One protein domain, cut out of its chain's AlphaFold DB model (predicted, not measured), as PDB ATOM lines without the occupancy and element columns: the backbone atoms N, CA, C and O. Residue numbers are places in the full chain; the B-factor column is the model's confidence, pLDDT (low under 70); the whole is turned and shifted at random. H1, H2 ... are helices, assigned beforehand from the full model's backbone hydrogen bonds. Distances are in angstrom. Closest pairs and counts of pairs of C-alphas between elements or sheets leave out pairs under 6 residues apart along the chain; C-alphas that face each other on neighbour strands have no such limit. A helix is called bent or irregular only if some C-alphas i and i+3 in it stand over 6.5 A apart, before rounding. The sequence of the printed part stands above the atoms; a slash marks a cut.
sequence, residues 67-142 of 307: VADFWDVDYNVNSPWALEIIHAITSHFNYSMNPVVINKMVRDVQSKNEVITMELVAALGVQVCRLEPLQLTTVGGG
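This is residues 67 to 142 of the 307 residues of an uncharacterized protein of Homalodisca liturata (UniProt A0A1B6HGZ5). Three helices, H2, H3 and H4, make the body with their centres in a triangle, and H4 packs closely on H2. Little H1 sits at one end of the longest axis, by the first turns of H3; little H5 and the last residues lie toward the other end. The printed part has 76 residues with five named helices, H1 to H5 in order, and no named strand: the class is all helix. It is compact, with a radius of gyration of the C-alphas of 11.4 A and spans of 33 by 26 by 19 A.

H1, residues 67 to 70, touches the hub H3, residues 99 to 112, at residues 100 to 105 of H3 alone; the closest C-alphas, of Val 67 and Val 101, are 5.5 A apart. H2, residues 82 to 92, forms a helical hairpin with H3, opposite ways at a shallow tilt of 18 degrees; they only just touch, with 3 pairs of C-alphas within 8 A, the closest being Ile 86 and Met 105 at 7.5 A. H4, residues 118 to 130, touches H2 the same way at a steep tilt of 44 degrees, C-alphas of His 87 and Ala 123 being closest at 4.2 A. H2 and H3 have every O i to N i+4 pair within hydrogen-bond range; H4 has 4 of 9, and 9 of 10 O i to N i+3 pairs.

H1 begins at C-alpha 67 (-84.308, 117.281, -4.199). H2 is 15.5 A long, H3 19.8 A and H4 15.5 A; H4 is irregular, C-alphas 123 and 126 being 9.1 A apart. H5, residues 133 to 136, ends at C-alpha 136 (-109.479, 120.925, -9.835).

The farthest C-alphas, of Ala 68 and Gly 141, are 34.5 A apart. The printed part has no cut; the link from H1 to H2 is long. Residues 134 and 136 to 141 have pLDDT under 70.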
ATOM      1  N   VAL A  67     -83.387 116.617  -3.252       79.88
ATOM      2  CA  VAL A  67     -84.308 117.281  -4.199       79.88
ATOM      3  C   VAL A  67     -83.817 117.179  -5.649       79.88
ATOM      4  O   VAL A  67     -84.638 117.084  -6.562       79.88
ATOM      5  N   ALA A  68     -82.497 117.232  -5.853       83.94
ATOM      6  CA  ALA A  68     -81.878 117.154  -7.173       83.94
ATOM      7  C   ALA A  68     -82.131 115.806  -7.865       83.94
ATOM      8  O   ALA A  68     -82.257 115.773  -9.084       83.94
ATOM      9  N   ASP A  69     -82.321 114.732  -7.091       84.06
ATOM     10  CA  ASP A  69     -82.566 113.381  -7.611       84.06
ATOM     11  C   ASP A  69     -83.935 113.275  -8.320       84.06
ATOM     12  O   ASP A  69     -84.191 112.338  -9.067       84.06
ATOM     13  N   PHE A  70     -84.815 114.268  -8.128       83.12
ATOM     14  CA  PHE A  70     -86.135 114.356  -8.760       83.12
ATOM     15  C   PHE A  70     -86.198 115.346  -9.934       83.12
ATOM     16  O   PHE A  70     -87.296 115.715 -10.374       83.12
ATOM     17  N   TRP A  71     -85.065 115.875 -10.408       81.06
ATOM     18  CA  TRP A  71     -85.065 116.886 -11.472       81.06
ATOM     19  C   TRP A  71     -85.421 116.320 -12.843       81.06
ATOM     20  O   TRP A  71     -86.232 116.948 -13.525       81.06
ATOM     21  N   ASP A  72     -84.922 115.130 -13.172       83.00
ATOM     22  CA  ASP A  72     -85.130 114.483 -14.474       83.00
ATOM     23  C   ASP A  72     -86.364 113.563 -14.510       83.00
ATOM     24  O   ASP A  72     -86.673 112.960 -15.537       83.00
ATOM     25  N   VAL A  73     -87.101 113.468 -13.398       86.00
ATOM     26  CA  VAL A  73     -88.353 112.706 -13.331       86.00
ATOM     27  C   VAL A  73     -89.420 113.381 -14.190       86.00
ATOM     28  O   VAL A  73     -89.718 114.572 -14.037       86.00
ATOM     29  N   ASP A  74     -90.038 112.603 -15.077       88.12
ATOM     30  CA  ASP A  74     -91.160 113.073 -15.874       88.12
ATOM     31  C   ASP A  74     -92.504 112.808 -15.186       88.12
ATOM     32  O   ASP A  74     -92.898 111.668 -14.967       88.12
ATOM     33  N   TYR A  75     -93.214 113.888 -14.856       91.81
ATOM     34  CA  TYR A  75     -94.497 113.865 -14.151       91.81
ATOM     35  C   TYR A  75     -95.711 114.014 -15.084       91.81
ATOM     36  O   TYR A  75     -96.818 114.291 -14.620       91.81
ATOM     37  N   ASN A  76     -95.522 113.880 -16.400       91.81
ATOM     38  CA  ASN A  76     -96.632 113.772 -17.345       91.81
ATOM     39  C   ASN A  76     -97.308 112.404 -17.176       91.81
ATOM     40  O   ASN A  76     -96.643 111.384 -17.304       91.81
ATOM     41  N   VAL A  77     -98.619 112.360 -16.928       89.88
ATOM     42  CA  VAL A  77     -99.354 111.103 -16.684       89.88
ATOM     43  C   VAL A  77     -99.353 110.140 -17.873       89.88
ATOM     44  O   VAL A  77     -99.654 108.964 -17.701       89.88
ATOM     45  N   ASN A  78     -99.009 110.617 -19.071       90.56
ATOM     46  CA  ASN A  78     -98.848 109.774 -20.257       90.56
ATOM     47  C   ASN A  78     -97.464 109.109 -20.334       90.56
ATOM     48  O   ASN A  78     -97.250 108.241 -21.182       90.56
ATOM     49  N   SER A  79     -96.524 109.521 -19.483       90.12
ATOM     50  CA  SER A  79     -95.192 108.934 -19.409       90.12
ATOM     51  C   SER A  79     -95.213 107.651 -18.572       90.12
ATOM     52  O   SER A  79     -95.983 107.555 -17.609       90.12
ATOM     53  N   PRO A  80     -94.376 106.649 -18.906       88.62
ATOM     54  CA  PRO A  80     -94.305 105.408 -18.144       88.62
ATOM     55  C   PRO A  80     -94.061 105.671 -16.660       88.62
ATOM     56  O   PRO A  80     -93.188 106.461 -16.300       88.62
ATOM     57  N   TRP A  81     -94.820 104.981 -15.813       89.31
ATOM     58  CA  TRP A  81     -94.693 105.012 -14.356       89.31
ATOM     59  C   TRP A  81     -94.970 106.361 -13.677       89.31
ATOM     60  O   TRP A  81     -94.751 106.483 -12.475       89.31
ATOM     61  N   ALA A  82     -95.430 107.396 -14.389       91.94
ATOM     62  CA  ALA A  82     -95.582 108.726 -13.798       91.94
ATOM     63  C   ALA A  82     -96.527 108.733 -12.582       91.94
ATOM     64  O   ALA A  82     -96.214 109.344 -11.559       91.94
ATOM     65  N   LEU A  83     -97.651 108.013 -12.654       93.31
ATOM     66  CA  LEU A  83     -98.608 107.902 -11.548       93.31
ATOM     67  C   LEU A  83     -98.005 107.162 -10.348       93.31
ATOM     68  O   LEU A  83     -98.163 107.599  -9.210       93.31
ATOM     69  N   GLU A  84     -97.275 106.081 -10.598       93.12
ATOM     70  CA  GLU A  84     -96.591 105.273  -9.592       93.12
ATOM     71  C   GLU A  84     -95.481 106.070  -8.908       93.12
ATOM     72  O   GLU A  84     -95.327 105.997  -7.691       93.12
ATOM     73  N   ILE A  85     -94.740 106.884  -9.663       92.06
ATOM     74  CA  ILE A  85     -93.702 107.763  -9.123       92.06
ATOM     75  C   ILE A  85     -94.327 108.858  -8.256       92.06
ATOM     76  O   ILE A  85     -93.864 109.088  -7.138       92.06
ATOM     77  N   ILE A  86     -95.394 109.510  -8.731       94.44
ATOM     78  CA  ILE A  86     -96.123 110.516  -7.946       94.44
ATOM     79  C   ILE A  86     -96.634 109.882  -6.652       94.44
ATOM     80  O   ILE A  86     -96.394 110.431  -5.579       94.44
ATOM     81  N   HIS A  87     -97.267 108.713  -6.738       94.06
ATOM     82  CA  HIS A  87     -97.759 107.984  -5.575       94.06
ATOM     83  C   HIS A  87     -96.638 107.606  -4.599       94.06
ATOM     84  O   HIS A  87     -96.779 107.803  -3.391       94.06
ATOM     85  N   ALA A  88     -95.506 107.103  -5.091       92.56
ATOM     86  CA  ALA A  88     -94.361 106.768  -4.251       92.56
ATOM     87  C   ALA A  88     -93.830 108.013  -3.521       92.56
ATOM     88  O   ALA A  88     -93.593 107.983  -2.311       92.56
ATOM     89  N   ILE A  89     -93.731 109.148  -4.218       92.44
ATOM     90  CA  ILE A  89     -93.313 110.414  -3.612       92.44
ATOM     91  C   ILE A  89     -94.317 110.866  -2.548       92.44
ATOM     92  O   ILE A  89     -93.921 111.185  -1.431       92.44
ATOM     93  N   THR A  90     -95.615 110.888  -2.837       92.94
ATOM     94  CA  THR A  90     -96.622 111.363  -1.869       92.94
ATOM     95  C   THR A  90     -96.833 110.408  -0.694       92.94
ATOM     96  O   THR A  90     -97.322 110.839   0.353       92.94
ATOM     97  N   SER A  91     -96.422 109.146  -0.833       91.69
ATOM     98  CA  SER A  91     -96.455 108.139   0.233       91.69
ATOM     99  C   SER A  91     -95.258 108.239   1.178       91.69
ATOM    100  O   SER A  91     -95.399 107.992   2.376       91.69
ATOM    101  N   HIS A  92     -94.082 108.623   0.670       90.94
ATOM    102  CA  HIS A  92     -92.850 108.682   1.463       90.94
ATOM    103  C   HIS A  92     -92.436 110.097   1.878       90.94
ATOM    104  O   HIS A  92     -91.677 110.243   2.837       90.94
ATOM    105  N   PHE A  93     -92.960 111.129   1.218       90.50
ATOM    106  CA  PHE A  93     -92.733 112.530   1.551       90.50
ATOM    107  C   PHE A  93     -94.038 113.223   1.915       90.50
ATOM    108  O   PHE A  93     -95.090 113.003   1.320       90.50
ATOM    109  N   ASN A  94     -93.955 114.154   2.859       86.12
ATOM    110  CA  ASN A  94     -95.057 115.053   3.167       86.12
ATOM    111  C   ASN A  94     -94.576 116.499   3.130       86.12
ATOM    112  O   ASN A  94     -93.403 116.792   3.363       86.12
ATOM    113  N   TYR A  95     -95.495 117.424   2.866       88.38
ATOM    114  CA  TYR A  95     -95.132 118.829   2.730       88.38
ATOM    115  C   TYR A  95     -94.512 119.435   3.996       88.38
ATOM    116  O   TYR A  95     -93.648 120.301   3.890       88.38
ATOM    117  N   SER A  96     -94.936 118.992   5.183       88.38
ATOM    118  CA  SER A  96     -94.426 119.536   6.445       88.38
ATOM    119  C   SER A  96     -92.937 119.248   6.635       88.38
ATOM    120  O   SER A  96     -92.235 120.065   7.222       88.38
ATOM    121  N   MET A  97     -92.465 118.095   6.163       88.00
ATOM    122  CA  MET A  97     -91.077 117.660   6.314       88.00
ATOM    123  C   MET A  97     -90.236 117.950   5.069       88.00
ATOM    124  O   MET A  97     -89.054 118.266   5.179       88.00
ATOM    125  N   ASN A  98     -90.833 117.866   3.879       90.62
ATOM    126  CA  ASN A  98     -90.124 117.914   2.601       90.62
ATOM    127  C   ASN A  98     -90.792 118.892   1.618       90.62
ATOM    128  O   ASN A  98     -91.180 118.503   0.511       90.62
ATOM    129  N   PRO A  99     -90.924 120.184   1.977       91.25
ATOM    130  CA  PRO A  99     -91.679 121.143   1.174       91.25
ATOM    131  C   PRO A  99     -91.085 121.347  -0.222       91.25
ATOM    132  O   PRO A  99     -91.823 121.572  -1.176       91.25
ATOM    133  N   VAL A 100     -89.761 121.242  -0.364       90.19
ATOM    134  CA  VAL A 100     -89.077 121.452  -1.647       90.19
ATOM    135  C   VAL A 100     -89.378 120.324  -2.642       90.19
ATOM    136  O   VAL A 100     -89.720 120.622  -3.785       90.19
ATOM    137  N   VAL A 101     -89.316 119.057  -2.207       90.31
ATOM    138  CA  VAL A 101     -89.638 117.881  -3.045       90.31
ATOM    139  C   VAL A 101     -91.094 117.948  -3.497       90.31
ATOM    140  O   VAL A 101     -91.377 117.899  -4.693       90.31
ATOM    141  N   ILE A 102     -92.013 118.168  -2.552       92.69
ATOM    142  CA  ILE A 102     -93.444 118.259  -2.852       92.69
ATOM    143  C   ILE A 102     -93.746 119.431  -3.792       92.69
ATOM    144  O   ILE A 102     -94.481 119.256  -4.754       92.69
ATOM    145  N   ASN A 103     -93.160 120.613  -3.577       91.44
ATOM    146  CA  ASN A 103     -93.383 121.760  -4.464       91.44
ATOM    147  C   ASN A 103     -92.814 121.550  -5.874       91.44
ATOM    148  O   ASN A 103     -93.390 122.057  -6.834       91.44
ATOM    149  N   LYS A 104     -91.681 120.850  -6.026       90.62
ATOM    150  CA  LYS A 104     -91.149 120.484  -7.351       90.62
ATOM    151  C   LYS A 104     -92.119 119.548  -8.066       90.62
ATOM    152  O   LYS A 104     -92.565 119.889  -9.153       90.62
ATOM    153  N   MET A 105     -92.494 118.443  -7.424       93.44
ATOM    154  CA  MET A 105     -93.419 117.460  -7.992       93.44
ATOM    155  C   MET A 105     -94.773 118.093  -8.344       93.44
ATOM    156  O   MET A 105     -95.216 117.960  -9.477       93.44
ATOM    157  N   VAL A 106     -95.376 118.880  -7.445       93.44
ATOM    158  CA  VAL A 106     -96.653 119.563  -7.716       93.44
ATOM    159  C   VAL A 106     -96.539 120.514  -8.909       93.44
ATOM    160  O   VAL A 106     -97.358 120.427  -9.814       93.44
ATOM    161  N   ARG A 107     -95.514 121.377  -8.980       91.88
ATOM    162  CA  ARG A 107     -95.353 122.307 -10.119       91.88
ATOM    163  C   ARG A 107     -95.174 121.588 -11.453       91.88
ATOM    164  O   ARG A 107     -95.713 122.025 -12.470       91.88
ATOM    165  N   ASP A 108     -94.426 120.495 -11.459       92.38
ATOM    166  CA  ASP A 108     -94.220 119.710 -12.671       92.38
ATOM    167  C   ASP A 108     -95.504 118.993 -13.089       92.38
ATOM    168  O   ASP A 108     -95.868 119.042 -14.259       92.38
ATOM    169  N   VAL A 109     -96.238 118.412 -12.133       93.62
ATOM    170  CA  VAL A 109     -97.564 117.835 -12.381       93.62
ATOM    171  C   VAL A 109     -98.496 118.885 -12.986       93.62
ATOM    172  O   VAL A 109     -99.136 118.620 -13.997       93.62
ATOM    173  N   GLN A 110     -98.543 120.091 -12.422       91.44
ATOM    174  CA  GLN A 110     -99.415 121.157 -12.915       91.44
ATOM    175  C   GLN A 110     -99.045 121.651 -14.313       91.44
ATOM    176  O   GLN A 110     -99.937 121.974 -15.091       91.44
ATOM    177  N   SER A 111     -97.752 121.756 -14.618       91.56
ATOM    178  CA  SER A 111     -97.278 122.297 -15.900       91.56
ATOM    179  C   SER A 111     -97.300 121.276 -17.033       91.56
ATOM    180  O   SER A 111     -97.410 121.665 -18.192       91.56
ATOM    181  N   LYS A 112     -97.202 119.980 -16.717       91.69
ATOM    182  CA  LYS A 112     -97.142 118.899 -17.709       91.69
ATOM    183  C   LYS A 112     -98.483 118.212 -17.971       91.69
ATOM    184  O   LYS A 112     -98.571 117.448 -18.927       91.69
ATOM    185  N   ASN A 113     -99.507 118.463 -17.151       89.38
ATOM    186  CA  ASN A 113    -100.819 117.826 -17.278       89.38
ATOM    187  C   ASN A 113    -101.923 118.876 -17.426       89.38
ATOM    188  O   ASN A 113    -102.266 119.576 -16.475       89.38
ATOM    189  N   GLU A 114    -102.502 118.966 -18.625       83.62
ATOM    190  CA  GLU A 114    -103.609 119.889 -18.917       83.62
ATOM    191  C   GLU A 114    -104.903 119.492 -18.188       83.62
ATOM    192  O   GLU A 114    -105.665 120.344 -17.725       83.62
ATOM    193  N   VAL A 115    -105.137 118.183 -18.061       83.44
ATOM    194  CA  VAL A 115    -106.303 117.593 -17.398       83.44
ATOM    195  C   VAL A 115    -105.835 116.802 -16.185       83.44
ATOM    196  O   VAL A 115    -104.930 115.973 -16.285       83.44
ATOM    197  N   ILE A 116    -106.478 117.028 -15.042       86.94
ATOM    198  CA  ILE A 116    -106.215 116.257 -13.829       86.94
ATOM    199  C   ILE A 116    -107.126 115.026 -13.835       86.94
ATOM    200  O   ILE A 116    -108.334 115.140 -13.663       86.94
ATOM    201  N   THR A 117    -106.591 113.831 -14.070       87.06
ATOM    202  CA  THR A 117    -107.415 112.607 -14.050       87.06
ATOM    203  C   THR A 117    -107.663 112.123 -12.617       87.06
ATOM    204  O   THR A 117    -106.959 112.525 -11.688       87.06
ATOM    205  N   MET A 118    -108.647 111.242 -12.411       86.06
ATOM    206  CA  MET A 118    -108.922 110.679 -11.079       86.06
ATOM    207  C   MET A 118    -107.753 109.841 -10.553       86.06
ATOM    208  O   MET A 118    -107.475 109.848  -9.356       86.06
ATOM    209  N   GLU A 119    -107.024 109.172 -11.443       88.81
ATOM    210  CA  GLU A 119    -105.814 108.421 -11.119       88.81
ATOM    211  C   GLU A 119    -104.706 109.357 -10.634       88.81
ATOM    212  O   GLU A 119    -104.019 109.049  -9.661       88.81
ATOM    213  N   LEU A 120    -104.574 110.537 -11.246       91.25
ATOM    214  CA  LEU A 120    -103.637 111.556 -10.783       91.25
ATOM    215  C   LEU A 120    -104.045 112.130  -9.421       91.25
ATOM    216  O   LEU A 120    -103.189 112.315  -8.559       91.25
ATOM    217  N   VAL A 121    -105.342 112.370  -9.190       90.75
ATOM    218  CA  VAL A 121    -105.843 112.763  -7.859       90.75
ATOM    219  C   VAL A 121    -105.507 111.687  -6.823       90.75
ATOM    220  O   VAL A 121    -105.046 112.014  -5.729       90.75
ATOM    221  N   ALA A 122    -105.689 110.409  -7.171       90.75
ATOM    222  CA  ALA A 122    -105.366 109.282  -6.301       90.75
ATOM    223  C   ALA A 122    -103.864 109.220  -5.990       90.75
ATOM    224  O   ALA A 122    -103.479 109.110  -4.826       90.75
ATOM    225  N   ALA A 123    -103.014 109.359  -7.013       93.50
ATOM    226  CA  ALA A 123    -101.564 109.365  -6.867       93.50
ATOM    227  C   ALA A 123    -101.076 110.547  -6.013       93.50
ATOM    228  O   ALA A 123    -100.215 110.382  -5.151       93.50
ATOM    229  N   LEU A 124    -101.649 111.740  -6.194       92.44
ATOM    230  CA  LEU A 124    -101.311 112.920  -5.394       92.44
ATOM    231  C   LEU A 124    -101.751 112.800  -3.927       92.44
ATOM    232  O   LEU A 124    -101.166 113.440  -3.045       92.44
ATOM    233  N   GLY A 125    -102.803 112.025  -3.654       91.44
ATOM    234  CA  GLY A 125    -103.405 111.927  -2.330       91.44
ATOM    235  C   GLY A 125    -103.736 113.313  -1.769       91.44
ATOM    236  O   GLY A 125    -104.239 114.192  -2.467       91.44
ATOM    237  N   VAL A 126    -103.396 113.566  -0.503       90.12
ATOM    238  CA  VAL A 126    -103.651 114.873   0.134       90.12
ATOM    239  C   VAL A 126    -102.880 116.036  -0.505       90.12
ATOM    240  O   VAL A 126    -103.249 117.194  -0.301       90.12
ATOM    241  N   GLN A 127    -101.836 115.763  -1.302       92.00
ATOM    242  CA  GLN A 127    -101.093 116.810  -2.009       92.00
ATOM    243  C   GLN A 127    -101.890 117.403  -3.177       92.00
ATOM    244  O   GLN A 127    -101.526 118.475  -3.657       92.00
ATOM    245  N   VAL A 128    -103.018 116.795  -3.576       91.50
ATOM    246  CA  VAL A 128    -103.942 117.371  -4.569       91.50
ATOM    247  C   VAL A 128    -104.412 118.777  -4.169       91.50
ATOM    248  O   VAL A 128    -104.619 119.641  -5.014       91.50
ATOM    249  N   CYS A 129    -104.474 119.059  -2.865       91.56
ATOM    250  CA  CYS A 129    -104.837 120.366  -2.319       91.56
ATOM    251  C   CYS A 129    -103.826 121.486  -2.583       91.56
ATOM    252  O   CYS A 129    -104.019 122.609  -2.120       91.56
ATOM    253  N   ARG A 130    -102.725 121.172  -3.263       91.38
ATOM    254  CA  ARG A 130    -101.669 122.113  -3.634       91.38
ATOM    255  C   ARG A 130    -101.723 122.505  -5.100       91.38
ATOM    256  O   ARG A 130    -100.965 123.383  -5.498       91.38
ATOM    257  N   LEU A 131    -102.581 121.850  -5.877       89.75
ATOM    258  CA  LEU A 131    -102.874 122.268  -7.236       89.75
ATOM    259  C   LEU A 131    -103.617 123.606  -7.212       89.75
ATOM    260  O   LEU A 131    -104.299 123.958  -6.246       89.75
ATOM    261  N   GLU A 132    -103.499 124.351  -8.301       85.75
ATOM    262  CA  GLU A 132    -104.269 125.568  -8.497       85.75
ATOM    263  C   GLU A 132    -105.770 125.237  -8.580       85.75
ATOM    264  O   GLU A 132    -106.151 124.282  -9.265       85.75
ATOM    265  N   PRO A 133    -106.655 126.033  -7.943       75.00
ATOM    266  CA  PRO A 133    -108.086 125.729  -7.875       75.00
ATOM    267  C   PRO A 133    -108.760 125.530  -9.239       75.00
ATOM    268  O   PRO A 133    -109.683 124.729  -9.360       75.00
ATOM    269  N   LEU A 134    -108.289 126.237 -10.273       62.53
ATOM    270  CA  LEU A 134    -108.793 126.111 -11.644       62.53
ATOM    271  C   LEU A 134    -108.580 124.696 -12.205       62.53
ATOM    272  O   LEU A 134    -109.458 124.178 -12.890       62.53
ATOM    273  N   GLN A 135    -107.478 124.030 -11.862       71.06
ATOM    274  CA  GLN A 135    -107.175 122.683 -12.353       71.06
ATOM    275  C   GLN A 135    -108.023 121.603 -11.674       71.06
ATOM    276  O   GLN A 135    -108.287 120.563 -12.265       71.06
ATOM    277  N   LEU A 136    -108.538 121.852 -10.469       69.75
ATOM    278  CA  LEU A 136    -109.479 120.925  -9.835       69.75
ATOM    279  C   LEU A 136    -110.841 120.899 -10.543       69.75
ATOM    280  O   LEU A 136    -111.589 119.939 -10.394       69.75
ATOM    281  N   THR A 137    -111.175 121.913 -11.345       65.50
ATOM    282  CA  THR A 137    -112.427 121.915 -12.126       65.50
ATOM    283  C   THR A 137    -112.345 121.088 -13.408       65.50
ATOM    284  O   THR A 137    -113.381 120.758 -13.982       65.50
ATOM    285  N   THR A 138    -111.134 120.704 -13.832       64.00
ATOM    286  CA  THR A 138    -110.900 119.841 -14.998       64.00
ATOM    287  C   THR A 138    -110.804 118.367 -14.621       64.00
ATOM    288  O   THR A 138    -110.407 117.556 -15.457       64.00
ATOM    289  N   VAL A 139    -111.168 118.003 -13.382       68.12
ATOM    290  CA  VAL A 139    -111.090 116.615 -12.927       68.12
ATOM    291  C   VAL A 139    -111.959 115.725 -13.822       68.12
ATOM    292  O   VAL A 139    -113.168 115.932 -13.937       68.12
ATOM    293  N   GLY A 140    -111.312 114.778 -14.511       62.75
ATOM    294  CA  GLY A 140    -111.930 113.927 -15.534       62.75
ATOM    295  C   GLY A 140    -113.085 113.055 -15.015       62.75
ATOM    296  O   GLY A 140    -113.346 112.963 -13.819       62.75
ATOM    297  N   GLY A 141    -113.809 112.390 -15.920       69.38
ATOM    298  CA  GLY A 141    -114.841 111.410 -15.550       69.38
ATOM    299  C   GLY A 141    -114.241 110.188 -14.844       69.38
ATOM    300  O   GLY A 141    -113.243 109.653 -15.313       69.38
ATOM    301  N   GLY A 142    -114.837 109.730 -13.738       76.31
ATOM    302  CA  GLY A 142    -114.374 108.537 -13.018       76.31
ATOM    303  C   GLY A 142    -114.768 108.515 -11.536       76.31
ATOM    304  O   GLY A 142    -115.347 109.489 -11.048       76.31
TER     305      GLY A 142